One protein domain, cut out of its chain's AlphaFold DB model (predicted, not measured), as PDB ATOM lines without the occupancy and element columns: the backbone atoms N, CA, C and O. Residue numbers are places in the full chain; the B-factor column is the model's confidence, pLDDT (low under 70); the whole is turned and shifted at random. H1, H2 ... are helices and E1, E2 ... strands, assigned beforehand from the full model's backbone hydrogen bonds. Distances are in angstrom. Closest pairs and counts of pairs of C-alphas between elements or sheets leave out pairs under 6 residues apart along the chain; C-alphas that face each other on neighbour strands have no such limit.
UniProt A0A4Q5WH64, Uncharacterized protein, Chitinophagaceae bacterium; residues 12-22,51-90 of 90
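This is residues 12 to 22 and 51 to 90 of the 90 residues of an uncharacterized protein of Chitinophagaceae bacterium (UniProt A0A4Q5WH64). The printed part is an open frame round an empty middle: H1 and H2 lie toward one end as separate pieces, and E1 runs like a strut from the H2 end to the other, where H3, E2 and H4 lie. Residues 75 to 81 stick out there, and the two strands form no sheet together. The printed part has 51 residues, with four named helices and two named strands in the order H1, H2, E1, H3, E2, H4; the class is mixed, helices and strands. The whole is loose, with a radius of gyration of the C-alphas of 12.5 A and spans of 29 by 21 by 19 A.

H3, residues 67 to 74, and H4, residues 85 to 89, only just touch, with 3 pairs of C-alphas within 8 A; the closest are those of Arg 71 and Leu 88, 6.0 A apart. The closest C-alphas of H3 and E2, residues 80 to 83, are those of Ala 74 and Ile 81, 7.2 A apart. E2 and H4 meet only through their link. E1, residues 62 to 65, meets H3 only through their link. E1 and H2, residues 51 to 56, are only just apart, at 8.3 A. H1, residues 15 to 22, is apart from H2. E1 and E2 are apart, and each pairs with no named strand. Every O i to N i+4 pair is within hydrogen-bond range in H1, H2 and H3; H4 has 0 of 1, but 2 of 2 O i to N i+3 pairs.

H1 is 10.6 A long, from C-alpha 15 at (17.409, -5.740, 45.400). H2 measures 8.6 A, E1 9.5 A, H3 10.7 A and E2 10.3 A. H4 measures 7.8 A and ends with C-alpha 89 at (-0.339, -24.768, 43.770).

The C-alphas farthest apart, those of Asn 55 and Ala 77, are 33.0 A apart. Residues 23 to 50 are not printed, and C-alphas 22 and 51 are 15.3 A apart across the cut. The links printed whole are tight. The mean pLDDT of the printed part is 76.0; residues 13 to 17, 51 to 61 and 90 are under 70.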
ATOM      1  N   THR A  12      20.184 -14.224  41.150       77.12
ATOM      2  CA  THR A  12      20.957 -13.437  42.129       77.12
ATOM      3  C   THR A  12      20.717 -11.957  41.872       77.12
ATOM      4  O   THR A  12      21.577 -11.237  41.374       77.12
ATOM      5  N   LEU A  13      19.491 -11.499  42.129       66.44
ATOM      6  CA  LEU A  13      19.083 -10.152  41.736       66.44
ATOM      7  C   LEU A  13      19.612  -9.074  42.695       66.44
ATOM      8  O   LEU A  13      19.475  -9.207  43.918       66.44
ATOM      9  N   PRO A  14      20.113  -7.939  42.171       65.94
ATOM     10  CA  PRO A  14      20.240  -6.716  42.950       65.94
ATOM     11  C   PRO A  14      18.853  -6.291  43.452       65.94
ATOM     12  O   PRO A  14      17.921  -6.129  42.664       65.94
ATOM     13  N   ARG A  15      18.705  -6.071  44.767       62.69
ATOM     14  CA  ARG A  15      17.409  -5.740  45.400       62.69
ATOM     15  C   ARG A  15      16.656  -4.584  44.733       62.69
ATOM     16  O   ARG A  15      15.433  -4.605  44.744       62.69
ATOM     17  N   ALA A  16      17.359  -3.593  44.186       68.75
ATOM     18  CA  ALA A  16      16.744  -2.418  43.568       68.75
ATOM     19  C   ALA A  16      15.882  -2.786  42.349       68.75
ATOM     20  O   ALA A  16      14.706  -2.446  42.305       68.75
ATOM     21  N   ALA A  17      16.428  -3.572  41.423       68.62
ATOM     22  CA  ALA A  17      15.731  -3.939  40.195       68.62
ATOM     23  C   ALA A  17      14.563  -4.913  40.443       68.62
ATOM     24  O   ALA A  17      13.547  -4.870  39.755       68.62
ATOM     25  N   LEU A  18      14.659  -5.736  41.493       70.25
ATOM     26  CA  LEU A  18      13.535  -6.550  41.958       70.25
ATOM     27  C   LEU A  18      12.371  -5.686  42.476       70.25
ATOM     28  O   LEU A  18      11.213  -6.001  42.219       70.25
ATOM     29  N   ILE A  19      12.666  -4.615  43.218       70.94
ATOM     30  CA  ILE A  19      11.639  -3.709  43.753       70.94
ATOM     31  C   ILE A  19      10.919  -2.990  42.610       70.94
ATOM     32  O   ILE A  19       9.690  -2.940  42.614       70.94
ATOM     33  N   ASP A  20      11.663  -2.487  41.622       73.75
ATOM     34  CA  ASP A  20      11.082  -1.841  40.440       73.75
ATOM     35  C   ASP A  20      10.185  -2.796  39.647       73.75
ATOM     36  O   ASP A  20       9.096  -2.415  39.216       73.75
ATOM     37  N   PHE A  21      10.598  -4.056  39.510       73.44
ATOM     38  CA  PHE A  21       9.784  -5.088  38.881       73.44
ATOM     39  C   PHE A  21       8.484  -5.356  39.660       73.44
ATOM     40  O   PHE A  21       7.397  -5.316  39.086       73.44
ATOM     41  N   ILE A  22       8.576  -5.579  40.978       72.19
ATOM     42  CA  ILE A  22       7.409  -5.811  41.848       72.19
ATOM     43  C   ILE A  22       6.430  -4.629  41.782       72.19
ATOM     44  O   ILE A  22       5.221  -4.833  41.838       72.19
ATOM     45  N   GLU A  51      10.152 -12.395  29.005       66.38
ATOM     46  CA  GLU A  51      10.785 -11.465  28.065       66.38
ATOM     47  C   GLU A  51      11.284 -10.194  28.757       66.38
ATOM     48  O   GLU A  51      12.408  -9.759  28.499       66.38
ATOM     49  N   PHE A  52      10.500  -9.615  29.672       67.62
ATOM     50  CA  PHE A  52      10.959  -8.489  30.487       67.62
ATOM     51  C   PHE A  52      12.235  -8.846  31.256       67.62
ATOM     52  O   PHE A  52      13.194  -8.076  31.257       67.62
ATOM     53  N   LEU A  53      12.283 -10.034  31.866       65.69
ATOM     54  CA  LEU A  53      13.442 -10.450  32.648       65.69
ATOM     55  C   LEU A  53      14.682 -10.668  31.781       65.69
ATOM     56  O   LEU A  53      15.764 -10.220  32.136       65.69
ATOM     57  N   CYS A  54      14.534 -11.316  30.630       65.62
ATOM     58  CA  CYS A  54      15.644 -11.526  29.705       65.62
ATOM     59  C   CYS A  54      16.192 -10.209  29.130       65.62
ATOM     60  O   CYS A  54      17.377 -10.133  28.811       65.62
ATOM     61  N   ASN A  55      15.346  -9.183  28.987       69.62
ATOM     62  CA  ASN A  55      15.752  -7.873  28.475       69.62
ATOM     63  C   ASN A  55      16.389  -6.980  29.549       69.62
ATOM     64  O   ASN A  55      17.338  -6.254  29.257       69.62
ATOM     65  N   GLU A  56      15.873  -7.015  30.776       65.38
ATOM     66  CA  GLU A  56      16.321  -6.134  31.862       65.38
ATOM     67  C   GLU A  56      17.446  -6.750  32.705       65.38
ATOM     68  O   GLU A  56      18.166  -6.023  33.394       65.38
ATOM     69  N   PHE A  57      17.637  -8.074  32.651       65.62
ATOM     70  CA  PHE A  57      18.608  -8.781  33.484       65.62
ATOM     71  C   PHE A  57      19.584  -9.623  32.656       65.62
ATOM     72  O   PHE A  57      19.164 -10.388  31.786       65.62
ATOM     73  N   PRO A  58      20.897  -9.547  32.943       63.78
ATOM     74  CA  PRO A  58      21.878 -10.392  32.282       63.78
ATOM     75  C   PRO A  58      21.599 -11.878  32.559       63.78
ATOM     76  O   PRO A  58      21.357 -12.242  33.717       63.78
ATOM     77  N   PRO A  59      21.712 -12.753  31.546       60.72
ATOM     78  CA  PRO A  59      21.501 -14.191  31.703       60.72
ATOM     79  C   PRO A  59      22.468 -14.836  32.708       60.72
ATOM     80  O   PRO A  59      22.125 -15.844  33.312       60.72
ATOM     81  N   ASP A  60      23.633 -14.231  32.976       64.19
ATOM     82  CA  ASP A  60      24.588 -14.708  33.992       64.19
ATOM     83  C   ASP A  60      24.016 -14.734  35.423       64.19
ATOM     84  O   ASP A  60      24.545 -15.418  36.299       64.19
ATOM     85  N   HIS A  61      22.930 -13.999  35.674       68.00
ATOM     86  CA  HIS A  61      22.276 -13.913  36.978       68.00
ATOM     87  C   HIS A  61      20.927 -14.631  37.034       68.00
ATOM     88  O   HIS A  61      20.248 -14.516  38.058       68.00
ATOM     89  N   PHE A  62      20.538 -15.351  35.978       74.62
ATOM     90  CA  PHE A  62      19.207 -15.926  35.813       74.62
ATOM     91  C   PHE A  62      19.271 -17.372  35.304       74.62
ATOM     92  O   PHE A  62      19.857 -17.670  34.270       74.62
ATOM     93  N   GLU A  63      18.619 -18.275  36.026       82.06
ATOM     94  CA  GLU A  63      18.557 -19.704  35.730       82.06
ATOM     95  C   GLU A  63      17.088 -20.142  35.730       82.06
ATOM     96  O   GLU A  63      16.393 -19.970  36.730       82.06
ATOM     97  N   ILE A  64      16.596 -20.706  34.622       82.44
ATOM     98  CA  ILE A  64      15.253 -21.303  34.578       82.44
ATOM     99  C   ILE A  64      15.306 -22.629  35.328       82.44
ATOM    100  O   ILE A  64      16.116 -23.498  35.004       82.44
ATOM    101  N   ILE A  65      14.421 -22.790  36.306       85.88
ATOM    102  CA  ILE A  65      14.345 -23.987  37.143       85.88
ATOM    103  C   ILE A  65      12.978 -24.659  36.993       85.88
ATOM    104  O   ILE A  65      11.997 -24.012  36.616       85.88
ATOM    105  N   PRO A  66      12.861 -25.958  37.300       85.31
ATOM    106  CA  PRO A  66      11.562 -26.611  37.346       85.31
ATOM    107  C   PRO A  66      10.683 -26.041  38.470       85.31
ATOM    108  O   PRO A  66      11.128 -25.858  39.603       85.31
ATOM    109  N   VAL A  67       9.386 -25.859  38.195       83.94
ATOM    110  CA  VAL A  67       8.384 -25.401  39.185       83.94
ATOM    111  C   VAL A  67       8.369 -26.283  40.443       83.94
ATOM    112  O   VAL A  67       8.154 -25.796  41.551       83.94
ATOM    113  N   ALA A  68       8.643 -27.583  40.295       84.38
ATOM    114  CA  ALA A  68       8.733 -28.513  41.418       84.38
ATOM    115  C   ALA A  68       9.811 -28.111  42.443       84.38
ATOM    116  O   ALA A  68       9.571 -28.220  43.643       84.38
ATOM    117  N   GLU A  69      10.956 -27.591  41.991       86.44
ATOM    118  CA  GLU A  69      12.032 -27.125  42.873       86.44
ATOM    119  C   GLU A  69      11.591 -25.897  43.678       86.44
ATOM    120  O   GLU A  69      11.807 -25.830  44.889       86.44
ATOM    121  N   LEU A  70      10.869 -24.972  43.037       86.44
ATOM    122  CA  LEU A  70      10.292 -23.808  43.707       86.44
ATOM    123  C   LEU A  70       9.299 -24.209  44.810       86.44
ATOM    124  O   LEU A  70       9.312 -23.633  45.898       86.44
ATOM    125  N   ARG A  71       8.453 -25.216  44.549       86.25
ATOM    126  CA  ARG A  71       7.501 -25.753  45.537       86.25
ATOM    127  C   ARG A  71       8.214 -26.375  46.733       86.25
ATOM    128  O   ARG A  71       7.803 -26.139  47.867       86.25
ATOM    129  N   THR A  72       9.280 -27.139  46.491       87.25
ATOM    130  CA  THR A  72      10.104 -27.717  47.560       87.25
ATOM    131  C   THR A  72      10.720 -26.622  48.428       87.25
ATOM    132  O   THR A  72      10.598 -26.682  49.649       87.25
ATOM    133  N   LEU A  73      11.294 -25.584  47.812       86.25
ATOM    134  CA  LEU A  73      11.874 -24.445  48.531       86.25
ATOM    135  C   LEU A  73      10.829 -23.676  49.342       86.25
ATOM    136  O   LEU A  73      11.092 -23.288  50.472       86.25
ATOM    137  N   ALA A  74       9.623 -23.483  48.811       86.00
ATOM    138  CA  ALA A  74       8.552 -22.799  49.532       86.00
ATOM    139  C   ALA A  74       8.084 -23.538  50.803       86.00
ATOM    140  O   ALA A  74       7.437 -22.927  51.658       86.00
ATOM    141  N   GLY A  75       8.383 -24.835  50.924       83.19
ATOM    142  CA  GLY A  75       8.083 -25.648  52.103       83.19
ATOM    143  C   GLY A  75       9.127 -25.563  53.219       83.19
ATOM    144  O   GLY A  75       8.866 -26.067  54.312       83.19
ATOM    145  N   ASP A  76      10.285 -24.948  52.969       84.56
ATOM    146  CA  ASP A  76      11.414 -24.978  53.895       84.56
ATOM    147  C   ASP A  76      11.304 -23.929  55.017       84.56
ATOM    148  O   ASP A  76      10.768 -22.824  54.849       84.56
ATOM    149  N   ALA A  77      11.827 -24.261  56.198       73.19
ATOM    150  CA  ALA A  77      11.737 -23.382  57.360       73.19
ATOM    151  C   ALA A  77      12.650 -22.152  57.192       73.19
ATOM    152  O   ALA A  77      13.860 -22.271  57.017       73.19
ATOM    153  N   GLY A  78      12.080 -20.945  57.293       80.12
ATOM    154  CA  GLY A  78      12.829 -19.680  57.194       80.12
ATOM    155  C   GLY A  78      12.775 -18.999  55.823       80.12
ATOM    156  O   GLY A  78      13.369 -17.936  55.642       80.12
ATOM    157  N   VAL A  79      12.025 -19.567  54.883       86.50
ATOM    158  CA  VAL A  79      11.777 -18.990  53.562       86.50
ATOM    159  C   VAL A  79      10.678 -17.932  53.635       86.50
ATOM    160  O   VAL A  79       9.656 -18.107  54.304       86.50
ATOM    161  N   ARG A  80      10.877 -16.808  52.943       87.06
ATOM    162  CA  ARG A  80       9.862 -15.756  52.804       87.06
ATOM    163  C   ARG A  80       9.199 -15.863  51.443       87.06
ATOM    164  O   ARG A  80       9.886 -15.979  50.438       87.06
ATOM    165  N   ILE A  81       7.873 -15.783  51.419       86.56
ATOM    166  CA  ILE A  81       7.094 -15.793  50.180       86.56
ATOM    167  C   ILE A  81       6.509 -14.399  49.964       86.56
ATOM    168  O   ILE A  81       5.894 -13.847  50.878       86.56
ATOM    169  N   TRP A  82       6.699 -13.837  48.772       84.56
ATOM    170  CA  TRP A  82       6.127 -12.556  48.348       84.56
ATOM    171  C   TRP A  82       5.246 -12.753  47.111       84.56
ATOM    172  O   TRP A  82       5.576 -13.564  46.251       84.56
ATOM    173  N   GLY A  83       4.145 -12.008  47.003       82.62
ATOM    174  CA  GLY A  83       3.178 -12.155  45.906       82.62
ATOM    175  C   GLY A  83       2.118 -13.232  46.164       82.62
ATOM    176  O   GLY A  83       1.804 -13.555  47.316       82.62
ATOM    177  N   ALA A  84       1.545 -13.775  45.092       84.50
ATOM    178  CA  ALA A  84       0.413 -14.692  45.146       84.50
ATOM    179  C   ALA A  84       0.849 -16.137  45.442       84.50
ATOM    180  O   ALA A  84       1.150 -16.924  44.549       84.50
ATOM    181  N   ARG A  85       0.827 -16.526  46.724       80.94
ATOM    182  CA  ARG A  85       1.203 -17.883  47.172       80.94
ATOM    183  C   ARG A  85       0.446 -19.008  46.452       80.94
ATOM    184  O   ARG A  85       1.042 -20.053  46.214       80.94
ATOM    185  N   GLY A  86      -0.821 -18.789  46.087       78.56
ATOM    186  CA  GLY A  86      -1.640 -19.777  45.368       78.56
ATOM    187  C   GLY A  86      -1.070 -20.180  44.003       78.56
ATOM    188  O   GLY A  86      -1.397 -21.244  43.491       78.56
ATOM    189  N   LEU A  87      -0.149 -19.392  43.439       78.19
ATOM    190  CA  LEU A  87       0.552 -19.746  42.206       78.19
ATOM    191  C   LEU A  87       1.512 -20.928  42.369       78.19
ATOM    192  O   LEU A  87       1.857 -21.574  41.387       78.19
ATOM    193  N   LEU A  88       1.930 -21.235  43.598       75.50
ATOM    194  CA  LEU A  88       2.736 -22.422  43.881       75.50
ATOM    195  C   LEU A  88       1.914 -23.716  43.794       75.50
ATOM    196  O   LEU A  88       2.502 -24.794  43.739       75.50
ATOM    197  N   GLU A  89       0.582 -23.624  43.791       75.25
ATOM    198  CA  GLU A  89      -0.339 -24.768  43.770       75.25
ATOM    199  C   GLU A  89      -0.856 -25.105  42.358       75.25
ATOM    200  O   GLU A  89      -1.467 -26.159  42.185       75.25
ATOM    201  N   LEU A  90      -0.582 -24.244  41.363       65.88
ATOM    202  CA  LEU A  90      -0.842 -24.458  39.926       65.88
ATOM    203  C   LEU A  90       0.162 -25.446  39.344       65.88
ATOM    204  O   LEU A  90      -0.225 -26.560  38.928       65.88
TER     205      LEU A  90